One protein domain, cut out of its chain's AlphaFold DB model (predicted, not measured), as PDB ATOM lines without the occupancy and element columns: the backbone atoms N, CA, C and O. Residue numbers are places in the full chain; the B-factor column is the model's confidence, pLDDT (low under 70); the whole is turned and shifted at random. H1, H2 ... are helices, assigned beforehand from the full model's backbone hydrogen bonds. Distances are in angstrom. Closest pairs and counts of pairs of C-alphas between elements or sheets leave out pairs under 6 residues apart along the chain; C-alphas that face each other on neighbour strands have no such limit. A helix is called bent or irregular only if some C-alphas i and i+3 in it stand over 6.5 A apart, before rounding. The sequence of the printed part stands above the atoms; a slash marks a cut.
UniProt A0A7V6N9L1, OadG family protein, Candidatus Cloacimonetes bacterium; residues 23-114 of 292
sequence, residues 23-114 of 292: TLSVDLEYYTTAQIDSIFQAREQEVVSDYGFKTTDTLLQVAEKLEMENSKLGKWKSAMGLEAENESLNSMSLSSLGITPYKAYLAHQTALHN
ATOM      1  N   THR A  23      25.182  21.878 -25.358       46.06
ATOM      2  CA  THR A  23      24.091  20.886 -25.286       46.06
ATOM      3  C   THR A  23      24.101  20.078 -23.987       46.06
ATOM      4  O   THR A  23      23.045  19.673 -23.514       46.06
ATOM      5  N   LEU A  24      25.267  19.878 -23.358       38.00
ATOM      6  CA  LEU A  24      25.381  19.118 -22.104       38.00
ATOM      7  C   LEU A  24      25.021  19.941 -20.854       38.00
ATOM      8  O   LEU A  24      24.722  19.369 -19.807       38.00
ATOM      9  N   SER A  25      25.032  21.275 -20.953       42.22
ATOM     10  CA  SER A  25      24.580  22.172 -19.880       42.22
ATOM     11  C   SER A  25      23.062  22.383 -19.892       42.22
ATOM     12  O   SER A  25      22.456  22.448 -18.826       42.22
ATOM     13  N   VAL A  26      22.434  22.402 -21.072       45.38
ATOM     14  CA  VAL A  26      20.980  22.610 -21.215       45.38
ATOM     15  C   VAL A  26      20.166  21.361 -20.839       45.38
ATOM     16  O   VAL A  26      19.112  21.487 -20.217       45.38
ATOM     17  N   ASP A  27      20.670  20.152 -21.115       40.66
ATOM     18  CA  ASP A  27      19.966  18.907 -20.766       40.66
ATOM     19  C   ASP A  27      20.057  18.544 -19.269       40.66
ATOM     20  O   ASP A  27      19.210  17.812 -18.757       40.66
ATOM     21  N   LEU A  28      21.032  19.077 -18.520       45.62
ATOM     22  CA  LEU A  28      21.172  18.779 -17.089       45.62
ATOM     23  C   LEU A  28      20.238  19.621 -16.203       45.62
ATOM     24  O   LEU A  28      19.937  19.208 -15.088       45.62
ATOM     25  N   GLU A  29      19.748  20.772 -16.671       46.56
ATOM     26  CA  GLU A  29      18.841  21.623 -15.886       46.56
ATOM     27  C   GLU A  29      17.375  21.166 -15.979       46.56
ATOM     28  O   GLU A  29      16.656  21.225 -14.981       46.56
ATOM     29  N   TYR A  30      16.928  20.608 -17.112       41.78
ATOM     30  CA  TYR A  30      15.528  20.186 -17.298       41.78
ATOM     31  C   TYR A  30      15.180  18.812 -16.699       41.78
ATOM     32  O   TYR A  30      14.014  18.555 -16.396       41.78
ATOM     33  N   TYR A  31      16.166  17.943 -16.464       43.91
ATOM     34  CA  TYR A  31      15.950  16.637 -15.822       43.91
ATOM     35  C   TYR A  31      15.857  16.695 -14.288       43.91
ATOM     36  O   TYR A  31      15.641  15.665 -13.652       43.91
ATOM     37  N   THR A  32      15.987  17.872 -13.673       56.19
ATOM     38  CA  THR A  32      16.184  17.970 -12.220       56.19
ATOM     39  C   THR A  32      14.903  18.238 -11.438       56.19
ATOM     40  O   THR A  32      14.649  17.527 -10.477       56.19
ATOM     41  N   THR A  33      14.042  19.176 -11.833       57.44
ATOM     42  CA  THR A  33      12.943  19.629 -10.953       57.44
ATOM     43  C   THR A  33      11.887  18.557 -10.684       57.44
ATOM     44  O   THR A  33      11.585  18.286  -9.530       57.44
ATOM     45  N   ALA A  34      11.390  17.870 -11.713       60.47
ATOM     46  CA  ALA A  34      10.353  16.846 -11.539       60.47
ATOM     47  C   ALA A  34      10.854  15.591 -10.797       60.47
ATOM     48  O   ALA A  34      10.109  14.970 -10.039       60.47
ATOM     49  N   GLN A  35      12.121  15.211 -10.998       63.16
ATOM     50  CA  GLN A  35      12.734  14.095 -10.271       63.16
ATOM     51  C   GLN A  35      13.013  14.473  -8.814       63.16
ATOM     52  O   GLN A  35      12.759  13.676  -7.916       63.16
ATOM     53  N   ILE A  36      13.484  15.698  -8.578       66.12
ATOM     54  CA  ILE A  36      13.705  16.254  -7.243       66.12
ATOM     55  C   ILE A  36      12.381  16.355  -6.475       66.12
ATOM     56  O   ILE A  36      12.316  15.899  -5.337       66.12
ATOM     57  N   ASP A  37      11.313  16.853  -7.103       71.75
ATOM     58  CA  ASP A  37       9.980  16.932  -6.494       71.75
ATOM     59  C   ASP A  37       9.440  15.541  -6.139       71.75
ATOM     60  O   ASP A  37       8.905  15.342  -5.049       71.75
ATOM     61  N   SER A  38       9.652  14.544  -7.005       77.50
ATOM     62  CA  SER A  38       9.293  13.154  -6.706       77.50
ATOM     63  C   SER A  38      10.084  12.582  -5.526       77.50
ATOM     64  O   SER A  38       9.524  11.813  -4.744       77.50
ATOM     65  N   ILE A  39      11.369  12.922  -5.391       79.06
ATOM     66  CA  ILE A  39      12.209  12.484  -4.266       79.06
ATOM     67  C   ILE A  39      11.748  13.158  -2.972       79.06
ATOM     68  O   ILE A  39      11.592  12.480  -1.959       79.06
ATOM     69  N   PHE A  40      11.483  14.466  -3.000       80.81
ATOM     70  CA  PHE A  40      10.973  15.190  -1.836       80.81
ATOM     71  C   PHE A  40       9.613  14.659  -1.388       80.81
ATOM     72  O   PHE A  40       9.406  14.461  -0.194       80.81
ATOM     73  N   GLN A  41       8.713  14.366  -2.326       83.19
ATOM     74  CA  GLN A  41       7.401  13.813  -2.006       83.19
ATOM     75  C   GLN A  41       7.496  12.395  -1.425       83.19
ATOM     76  O   GLN A  41       6.781  12.076  -0.474       83.19
ATOM     77  N   ALA A  42       8.390  11.552  -1.952       83.88
ATOM     78  CA  ALA A  42       8.649  10.228  -1.390       83.88
ATOM     79  C   ALA A  42       9.200  10.328   0.042       83.88
ATOM     80  O   ALA A  42       8.695   9.668   0.946       83.88
ATOM     81  N   ARG A  43      10.167  11.225   0.275       82.69
ATOM     82  CA  ARG A  43      10.724  11.467   1.614       82.69
ATOM     83  C   ARG A  43       9.710  12.054   2.586       82.69
ATOM     84  O   ARG A  43       9.723  11.708   3.760       82.69
ATOM     85  N   GLU A  44       8.814  12.920   2.126       84.62
ATOM     86  CA  GLU A  44       7.735  13.437   2.967       84.62
ATOM     87  C   GLU A  44       6.823  12.305   3.454       84.62
ATOM     88  O   GLU A  44       6.451  12.285   4.625       84.62
ATOM     89  N   GLN A  45       6.512  11.331   2.595       85.88
ATOM     90  CA  GLN A  45       5.723  10.162   2.986       85.88
ATOM     91  C   GLN A  45       6.455   9.269   3.994       85.88
ATOM     92  O   GLN A  45       5.822   8.815   4.945       85.88
ATOM     93  N   GLU A  46       7.764   9.070   3.823       84.69
ATOM     94  CA  GLU A  46       8.604   8.325   4.772       84.69
ATOM     95  C   GLU A  46       8.677   9.023   6.139       84.69
ATOM     96  O   GLU A  46       8.465   8.405   7.176       84.69
ATOM     97  N   VAL A  47       8.870  10.343   6.175       84.50
ATOM     98  CA  VAL A  47       8.889  11.088   7.447       84.50
ATOM     99  C   VAL A  47       7.538  11.005   8.159       84.50
ATOM    100  O   VAL A  47       7.481  10.843   9.380       84.50
ATOM    101  N   VAL A  48       6.437  11.087   7.409       86.56
ATOM    102  CA  VAL A  48       5.090  10.938   7.974       86.56
ATOM    103  C   VAL A  48       4.860   9.514   8.494       86.56
ATOM    104  O   VAL A  48       4.185   9.365   9.515       86.56
ATOM    105  N   SER A  49       5.401   8.476   7.840       87.25
ATOM    106  CA  SER A  49       5.288   7.093   8.324       87.25
ATOM    107  C   SER A  49       6.137   6.829   9.559       87.25
ATOM    108  O   SER A  49       5.658   6.179  10.487       87.25
ATOM    109  N   ASP A  50       7.358   7.354   9.587       84.00
ATOM    110  CA  ASP A  50       8.360   6.997  10.591       84.00
ATOM    111  C   ASP A  50       8.153   7.767  11.896       84.00
ATOM    112  O   ASP A  50       8.265   7.201  12.983       84.00
ATOM    113  N   TYR A  51       7.779   9.046  11.800       82.12
ATOM    114  CA  TYR A  51       7.623   9.929  12.959       82.12
ATOM    115  C   TYR A  51       6.161  10.286  13.272       82.12
ATOM    116  O   TYR A  51       5.863  10.884  14.308       82.12
ATOM    117  N   GLY A  52       5.216   9.940  12.391       82.38
ATOM    118  CA  GLY A  52       3.781  10.018  12.682       82.38
ATOM    119  C   GLY A  52       3.208  11.432  12.853       82.38
ATOM    120  O   GLY A  52       2.125  11.584  13.437       82.38
ATOM    121  N   PHE A  53       3.897  12.480  12.386       84.62
ATOM    122  CA  PHE A  53       3.379  13.852  12.401       84.62
ATOM    123  C   PHE A  53       2.874  14.305  11.031       84.62
ATOM    124  O   PHE A  53       3.444  13.983   9.991       84.62
ATOM    125  N   LYS A  54       1.756  15.037  11.032       86.62
ATOM    126  CA  LYS A  54       1.045  15.485   9.823       86.62
ATOM    127  C   LYS A  54       1.107  17.001   9.678       86.62
ATOM    128  O   LYS A  54       1.372  17.723  10.630       86.62
ATOM    129  N   THR A  55       0.744  17.505   8.500       84.50
ATOM    130  CA  THR A  55       0.622  18.951   8.225       84.50
ATOM    131  C   THR A  55      -0.411  19.673   9.106       84.50
ATOM    132  O   THR A  55      -0.414  20.903   9.190       84.50
ATOM    133  N   THR A  56      -1.308  18.936   9.762       87.06
ATOM    134  CA  THR A  56      -2.304  19.468  10.704       87.06
ATOM    135  C   THR A  56      -1.757  19.689  12.109       87.06
ATOM    136  O   THR A  56      -2.378  20.420  12.876       87.06
ATOM    137  N   ASP A  57      -0.629  19.069  12.448       87.81
ATOM    138  CA  ASP A  57      -0.090  19.094  13.804       87.81
ATOM    139  C   ASP A  57       0.544  20.459  14.099       87.81
ATOM    140  O   ASP A  57       1.082  21.127  13.206       87.81
ATOM    141  N   THR A  58       0.449  20.892  15.358       88.94
ATOM    142  CA  THR A  58       1.045  22.158  15.805       88.94
ATOM    143  C   THR A  58       2.554  22.029  15.977       88.94
ATOM    144  O   THR A  58       3.062  20.935  16.218       88.94
ATOM    145  N   LEU A  59       3.288  23.145  15.906       85.94
ATOM    146  CA  LEU A  59       4.743  23.124  16.111       85.94
ATOM    147  C   LEU A  59       5.150  22.474  17.442       85.94
ATOM    148  O   LEU A  59       6.138  21.748  17.474       85.94
ATOM    149  N   LEU A  60       4.392  22.695  18.521       86.75
ATOM    150  CA  LEU A  60       4.659  22.038  19.808       86.75
ATOM    151  C   LEU A  60       4.440  20.526  19.757       86.75
ATOM    152  O   LEU A  60       5.275  19.787  20.263       86.75
ATOM    153  N   GLN A  61       3.362  20.065  19.120       87.50
ATOM    154  CA  GLN A  61       3.095  18.631  18.970       87.50
ATOM    155  C   GLN A  61       4.163  17.947  18.115       87.50
ATOM    156  O   GLN A  61       4.567  16.826  18.404       87.50
ATOM    157  N   VAL A  62       4.635  18.620  17.066       86.12
ATOM    158  CA  VAL A  62       5.718  18.119  16.211       86.12
ATOM    159  C   VAL A  62       7.036  18.076  16.987       86.12
ATOM    160  O   VAL A  62       7.742  17.078  16.918       86.12
ATOM    161  N   ALA A  63       7.345  19.114  17.771       85.50
ATOM    162  CA  ALA A  63       8.532  19.142  18.623       85.50
ATOM    163  C   ALA A  63       8.512  18.037  19.694       85.50
ATOM    164  O   ALA A  63       9.546  17.428  19.951       85.50
ATOM    165  N   GLU A  64       7.346  17.757  20.280       87.75
ATOM    166  CA  GLU A  64       7.152  16.677  21.252       87.75
ATOM    167  C   GLU A  64       7.326  15.297  20.606       87.75
ATOM    168  O   GLU A  64       8.049  14.458  21.138       87.75
ATOM    169  N   LYS A  65       6.739  15.074  19.423       86.81
ATOM    170  CA  LYS A  65       6.899  13.824  18.657       86.81
ATOM    171  C   LYS A  65       8.332  13.584  18.177       86.81
ATOM    172  O   LYS A  65       8.726  12.438  18.001       86.81
ATOM    173  N   LEU A  66       9.094  14.652  17.952       84.75
ATOM    174  CA  LEU A  66      10.519  14.603  17.612       84.75
ATOM    175  C   LEU A  66      11.427  14.574  18.856       84.75
ATOM    176  O   LEU A  66      12.640  14.684  18.712       84.75
ATOM    177  N   GLU A  67      10.855  14.455  20.060       84.38
ATOM    178  CA  GLU A  67      11.573  14.403  21.342       84.38
ATOM    179  C   GLU A  67      12.568  15.562  21.542       84.38
ATOM    180  O   GLU A  67      13.642  15.420  22.129       84.38
ATOM    181  N   MET A  68      12.219  16.754  21.050       81.81
ATOM    182  CA  MET A  68      13.122  17.895  21.111       81.81
ATOM    183  C   MET A  68      13.238  18.485  22.518       81.81
ATOM    184  O   MET A  68      12.251  18.797  23.184       81.81
ATOM    185  N   GLU A  69      14.470  18.789  22.926       82.00
ATOM    186  CA  GLU A  69      14.719  19.603  24.112       82.00
ATOM    187  C   GLU A  69      14.205  21.041  23.924       82.00
ATOM    188  O   GLU A  69      14.517  21.713  22.936       82.00
ATOM    189  N   ASN A  70      13.521  21.575  24.941       76.69
ATOM    190  CA  ASN A  70      13.028  22.961  24.960       76.69
ATOM    191  C   ASN A  70      14.131  24.008  24.690       76.69
ATOM    192  O   ASN A  70      13.861  25.070  24.134       76.69
ATOM    193  N   SER A  71      15.386  23.697  25.035       75.62
ATOM    194  CA  SER A  71      16.566  24.543  24.794       75.62
ATOM    195  C   SER A  71      16.879  24.745  23.303       75.62
ATOM    196  O   SER A  71      17.481  25.753  22.925       75.62
ATOM    197  N   LYS A  72      16.465  23.809  22.438       81.38
ATOM    198  CA  LYS A  72      16.748  23.805  20.993       81.38
ATOM    199  C   LYS A  72      15.562  24.277  20.151       81.38
ATOM    200  O   LYS A  72      15.735  24.524  18.958       81.38
ATOM    201  N   LEU A  73      14.400  24.509  20.767       83.00
ATOM    202  CA  LEU A  73      13.179  24.956  20.088       83.00
ATOM    203  C   LEU A  73      13.381  26.272  19.316       83.00
ATOM    204  O   LEU A  73      12.923  26.409  18.183       83.00
ATOM    205  N   GLY A  74      14.121  27.226  19.892       83.62
ATOM    206  CA  GLY A  74      14.442  28.489  19.218       83.62
ATOM    207  C   GLY A  74      15.312  28.292  17.971       83.62
ATOM    208  O   GLY A  74      15.043  28.885  16.930       83.62
ATOM    209  N   LYS A  75      16.314  27.402  18.039       85.00
ATOM    210  CA  LYS A  75      17.167  27.064  16.886       85.00
ATOM    211  C   LYS A  75      16.381  26.347  15.792       85.00
ATOM    212  O   LYS A  75      16.583  26.638  14.619       85.00
ATOM    213  N   TRP A  76      15.469  25.459  16.178       88.44
ATOM    214  CA  TRP A  76      14.588  24.745  15.259       88.44
ATOM    215  C   TRP A  76      13.665  25.692  14.485       88.44
ATOM    216  O   TRP A  76      13.584  25.614  13.260       88.44
ATOM    217  N   LYS A  77      13.048  26.661  15.171       87.38
ATOM    218  CA  LYS A  77      12.274  27.730  14.520       87.38
ATOM    219  C   LYS A  77      13.121  28.538  13.542       87.38
ATOM    220  O   LYS A  77      12.719  28.696  12.390       87.38
ATOM    221  N   SER A  78      14.306  28.977  13.966       86.44
ATOM    222  CA  SER A  78      15.233  29.703  13.092       86.44
ATOM    223  C   SER A  78      15.626  28.889  11.857       86.44
ATOM    224  O   SER A  78      15.669  29.436  10.759       86.44
ATOM    225  N   ALA A  79      15.857  27.581  12.006       84.81
ATOM    226  CA  ALA A  79      16.184  26.686  10.894       84.81
ATOM    227  C   ALA A  79      15.024  26.534   9.890       84.81
ATOM    228  O   ALA A  79      15.260  26.357   8.698       84.81
ATOM    229  N   MET A  80      13.771  26.678  10.335       86.12
ATOM    230  CA  MET A  80      12.601  26.720   9.444       86.12
ATOM    231  C   MET A  80      12.380  28.088   8.772       86.12
ATOM    232  O   MET A  80      11.559  28.181   7.850       86.12
ATOM    233  N   GLY A  81      13.113  29.125   9.194       83.88
ATOM    234  CA  GLY A  81      12.928  30.516   8.768       83.88
ATOM    235  C   GLY A  81      11.860  31.270   9.567       83.88
ATOM    236  O   GLY A  81      11.332  32.266   9.083       83.88
ATOM    237  N   LEU A  82      11.516  30.782  10.761       86.94
ATOM    238  CA  LEU A  82      10.555  31.403  11.670       86.94
ATOM    239  C   LEU A  82      11.261  32.239  12.743       86.94
ATOM    240  O   LEU A  82      12.420  32.005  13.088       86.94
ATOM    241  N   GLU A  83      10.531  33.186  13.325       86.12
ATOM    242  CA  GLU A  83      11.008  33.987  14.452       86.12
ATOM    243  C   GLU A  83      11.163  33.117  15.711       86.12
ATOM    244  O   GLU A  83      10.187  32.570  16.232       86.12
ATOM    245  N   ALA A  84      12.392  32.997  16.222       82.00
ATOM    246  CA  ALA A  84      12.717  32.125  17.354       82.00
ATOM    247  C   ALA A  84      11.948  32.473  18.641       82.00
ATOM    248  O   ALA A  84      11.494  31.577  19.356       82.00
ATOM    249  N   GLU A  85      11.789  33.768  18.913       81.75
ATOM    250  CA  GLU A  85      11.208  34.298  20.155       81.75
ATOM    251  C   GLU A  85       9.678  34.400  20.107       81.75
ATOM    252  O   GLU A  85       9.032  34.624  21.127       81.75
ATOM    253  N   ASN A  86       9.072  34.212  18.934       85.88
ATOM    254  CA  ASN A  86       7.639  34.375  18.781       85.88
ATOM    255  C   ASN A  86       6.897  33.126  19.280       85.88
ATOM    256  O   ASN A  86       6.888  32.066  18.640       85.88
ATOM    257  N   GLU A  87       6.284  33.244  20.458       83.38
ATOM    258  CA  GLU A  87       5.522  32.167  21.098       83.38
ATOM    259  C   GLU A  87       4.190  31.881  20.399       83.38
ATOM    260  O   GLU A  87       3.707  30.753  20.462       83.38
ATOM    261  N   SER A  88       3.614  32.845  19.673       83.75
ATOM    262  CA  SER A  88       2.323  32.648  18.994       83.75
ATOM    263  C   SER A  88       2.390  31.555  17.919       83.75
ATOM    264  O   SER A  88       1.448  30.771  17.759       83.75
ATOM    265  N   LEU A  89       3.552  31.418  17.272       82.88
ATOM    266  CA  LEU A  89       3.820  30.416  16.238       82.88
ATOM    267  C   LEU A  89       3.770  28.980  16.780       82.88
ATOM    268  O   LEU A  89       3.484  28.055  16.028       82.88
ATOM    269  N   ASN A  90       3.986  28.776  18.084       82.50
ATOM    270  CA  ASN A  90       3.977  27.448  18.712       82.50
ATOM    271  C   ASN A  90       2.633  26.722  18.570       82.50
ATOM    272  O   ASN A  90       2.583  25.493  18.505       82.50
ATOM    273  N   SER A  91       1.550  27.498  18.548       86.50
ATOM    274  CA  SER A  91       0.177  27.001  18.456       86.50
ATOM    275  C   SER A  91      -0.306  26.806  17.015       86.50
ATOM    276  O   SER A  91      -1.356  26.204  16.797       86.50
ATOM    277  N   MET A  92       0.454  27.294  16.033       88.06
ATOM    278  CA  MET A  92       0.107  27.202  14.621       88.06
ATOM    279  C   MET A  92       0.439  25.817  14.062       88.06
ATOM    280  O   MET A  92       1.426  25.187  14.452       88.06
ATOM    281  N   SER A  93      -0.404  25.338  13.145       88.75
ATOM    282  CA  SER A  93      -0.176  24.084  12.428       88.75
ATOM    283  C   SER A  93       0.884  24.256  11.344       88.75
ATOM    284  O   SER A  93       1.022  25.340  10.767       88.75
ATOM    285  N   LEU A  94       1.589  23.177  11.002       86.56
ATOM    286  CA  LEU A  94       2.574  23.175   9.911       86.56
ATOM    287  C   LEU A  94       1.991  23.704   8.586       86.56
ATOM    288  O   LEU A  94       2.612  24.524   7.912       86.56
ATOM    289  N   SER A  95       0.758  23.312   8.257       87.50
ATOM    290  CA  SER A  95       0.015  23.796   7.083       87.50
ATOM    291  C   SER A  95      -0.229  25.304   7.107       87.50
ATOM    292  O   SER A  95      -0.046  25.959   6.083       87.50
ATOM    293  N   SER A  96      -0.598  25.873   8.259       86.94
ATOM    294  CA  SER A  96      -0.821  27.321   8.387       86.94
ATOM    295  C   SER A  96       0.462  28.139   8.218       86.94
ATOM    296  O   SER A  96       0.414  29.278   7.763       86.94
ATOM    297  N   LEU A  97       1.609  27.530   8.523       85.31
ATOM    298  CA  LEU A  97       2.935  28.122   8.360       85.31
ATOM    299  C   LEU A  97       3.534  27.870   6.966       85.31
ATOM    300  O   LEU A  97       4.623  28.359   6.675       85.31
ATOM    301  N   GLY A  98       2.856  27.099   6.108       85.38
ATOM    302  CA  GLY A  98       3.381  26.698   4.800       85.38
ATOM    303  C   GLY A  98       4.630  25.814   4.898       85.38
ATOM    304  O   GLY A  98       5.481  25.843   4.011       85.38
ATOM    305  N   ILE A  99       4.776  25.063   5.994       87.19
ATOM    306  CA  ILE A  99       5.927  24.194   6.260       87.19
ATOM    307  C   ILE A  99       5.519  22.747   5.990       87.19
ATOM    308  O   ILE A  99       4.515  22.265   6.513       87.19
ATOM    309  N   THR A 100       6.309  22.041   5.183       87.94
ATOM    310  CA  THR A 100       6.116  20.605   4.961       87.94
ATOM    311  C   THR A 100       6.679  19.794   6.136       87.94
ATOM    312  O   THR A 100       7.646  20.228   6.774       87.94
ATOM    313  N   PRO A 101       6.136  18.598   6.429       86.25
ATOM    314  CA  PRO A 101       6.675  17.698   7.447       86.25
ATOM    315  C   PRO A 101       8.162  17.396   7.218       86.25
ATOM    316  O   PRO A 101       8.957  17.438   8.154       86.25
ATOM    317  N   TYR A 102       8.562  17.205   5.956       87.38
ATOM    318  CA  TYR A 102       9.964  17.001   5.595       87.38
ATOM    319  C   TYR A 102      10.850  18.208   5.950       87.38
ATOM    320  O   TYR A 102      11.920  18.047   6.531       87.38
ATOM    321  N   LYS A 103      10.389  19.441   5.700       88.00
ATOM    322  CA  LYS A 103      11.130  20.653   6.090       88.00
ATOM    323  C   LYS A 103      11.263  20.784   7.613       88.00
ATOM    324  O   LYS A 103      12.312  21.205   8.096       88.00
ATOM    325  N   ALA A 104      10.228  20.417   8.370       87.06
ATOM    326  CA  ALA A 104      10.281  20.406   9.832       87.06
ATOM    327  C   ALA A 104      11.310  19.388  10.363       87.06
ATOM    328  O   ALA A 104      12.039  19.682  11.314       87.06
ATOM    329  N   TYR A 105      11.415  18.233   9.703       88.44
ATOM    330  CA  TYR A 105      12.413  17.208   9.997       88.44
ATOM    331  C   TYR A 105      13.850  17.651   9.672       88.44
ATOM    332  O   TYR A 105      14.739  17.540  10.518       88.44
ATOM    333  N   LEU A 106      14.089  18.253   8.503       88.75
ATOM    334  CA  LEU A 106      15.408  18.812   8.161       88.75
ATOM    335  C   LEU A 106      15.836  19.916   9.135       88.75
ATOM    336  O   LEU A 106      16.993  19.990   9.557       88.75
ATOM    337  N   ALA A 107      14.890  20.763   9.545       87.25
ATOM    338  CA  ALA A 107      15.149  21.774  10.557       87.25
ATOM    339  C   ALA A 107      15.512  21.151  11.911       87.25
ATOM    340  O   ALA A 107      16.335  21.712  12.634       87.25
ATOM    341  N   HIS A 108      14.925  20.001  12.260       88.19
ATOM    342  CA  HIS A 108      15.268  19.255  13.470       88.19
ATOM    343  C   HIS A 108      16.713  18.742  13.417       88.19
ATOM    344  O   HIS A 108      17.490  19.028  14.330       88.19
ATOM    345  N   GLN A 109      17.114  18.103  12.312       86.69
ATOM    346  CA  GLN A 109      18.506  17.685  12.091       86.69
ATOM    347  C   GLN A 109      19.469  18.878  12.185       86.69
ATOM    348  O   GLN A 109      20.466  18.829  12.907       86.69
ATOM    349  N   THR A 110      19.113  19.998  11.552       87.12
ATOM    350  CA  THR A 110      19.903  21.236  11.599       87.12
ATOM    351  C   THR A 110      20.019  21.786  13.023       87.12
ATOM    352  O   THR A 110      21.088  22.239  13.425       87.12
ATOM    353  N   ALA A 111      18.949  21.743  13.819       85.06
ATOM    354  CA  ALA A 111      18.962  22.232  15.196       85.06
ATOM    355  C   ALA A 111      19.805  21.354  16.137       85.06
ATOM    356  O   ALA A 111      20.402  21.880  17.084       85.06
ATOM    357  N   LEU A 112      19.862  20.042  15.885       84.56
ATOM    358  CA  LEU A 112      20.662  19.092  16.657       84.56
ATOM    359  C   LEU A 112      22.138  19.099  16.252       84.56
ATOM    360  O   LEU A 112      23.008  19.250  17.110       84.56
ATOM    361  N   HIS A 113      22.412  18.949  14.958       81.00
ATOM    362  CA  HIS A 113      23.744  18.639  14.440       81.00
ATOM    363  C   HIS A 113      24.397  19.810  13.694       81.00
ATOM    364  O   HIS A 113      25.581  19.747  13.378       81.00
ATOM    365  N   ASN A 114      23.683  20.920  13.477       84.94
ATOM    366  CA  ASN A 114      24.108  22.076  12.665       84.94
ATOM    367  C   ASN A 114      24.253  21.782  11.158       84.94
ATOM    368  O   ASN A 114      24.806  22.605  10.427       84.94
TER     369      ASN A 114
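AT A GLANCE: This is residues 23 to 114 of the 292 residues of the protein "OadG family protein" of Candidatus Cloacimonetes bacterium (UniProt A0A7V6N9L1). A long helical arm sticks out from a small head: residues 23 to 39, of which 23 to 30 belong to H1 and 33 to 39 to H2, stand free, while the rest of H2, with residues 40 to 48, packs on H6 in the head that H3 to H6 make. The printed part has 92 residues, with six named helices in order and no named strand, all helix. It is loose, radius of gyration of the C-alphas 15.4 A, spanning 51 by 25 by 25 A.

IN THESE COORDINATES: Find C-alpha 23 at (24.091, 20.886, -25.286), where H1, residues 23 to 30, begins. Next come H2, residues 33 to 51, 26.3 A long; H3, residues 59 to 65; H4, residues 70 to 80, irregular, C-alphas 71 and 74 being 7.2 A apart; H5, residues 88 to 91; and H6, residues 101 to 113, which ends at C-alpha 113 at (23.744, 18.639, 14.440).

HOW THE PARTS SIT: At C-alphas Glu 44 and Tyr 102, the closest, 5.0 A, H2 touches H6 with residues 40 to 48 alone, about perpendicular at 75 degrees. H4 touches H6, closest C-alphas Ala 79 and Ala 107, 5.0 A. H3 touches H5, closest C-alphas Leu 59 and Asn 90, 5.1 A. Every O i to N i+4 pair is within hydrogen-bond range in H2, H3 and H6; H4 has 5 of 7, H1 1 of 4 and 0 of 5 O i to N i+3.

THE WHOLE: The printed part has no cut and no long link; residues 23 to 36 have pLDDT under 70.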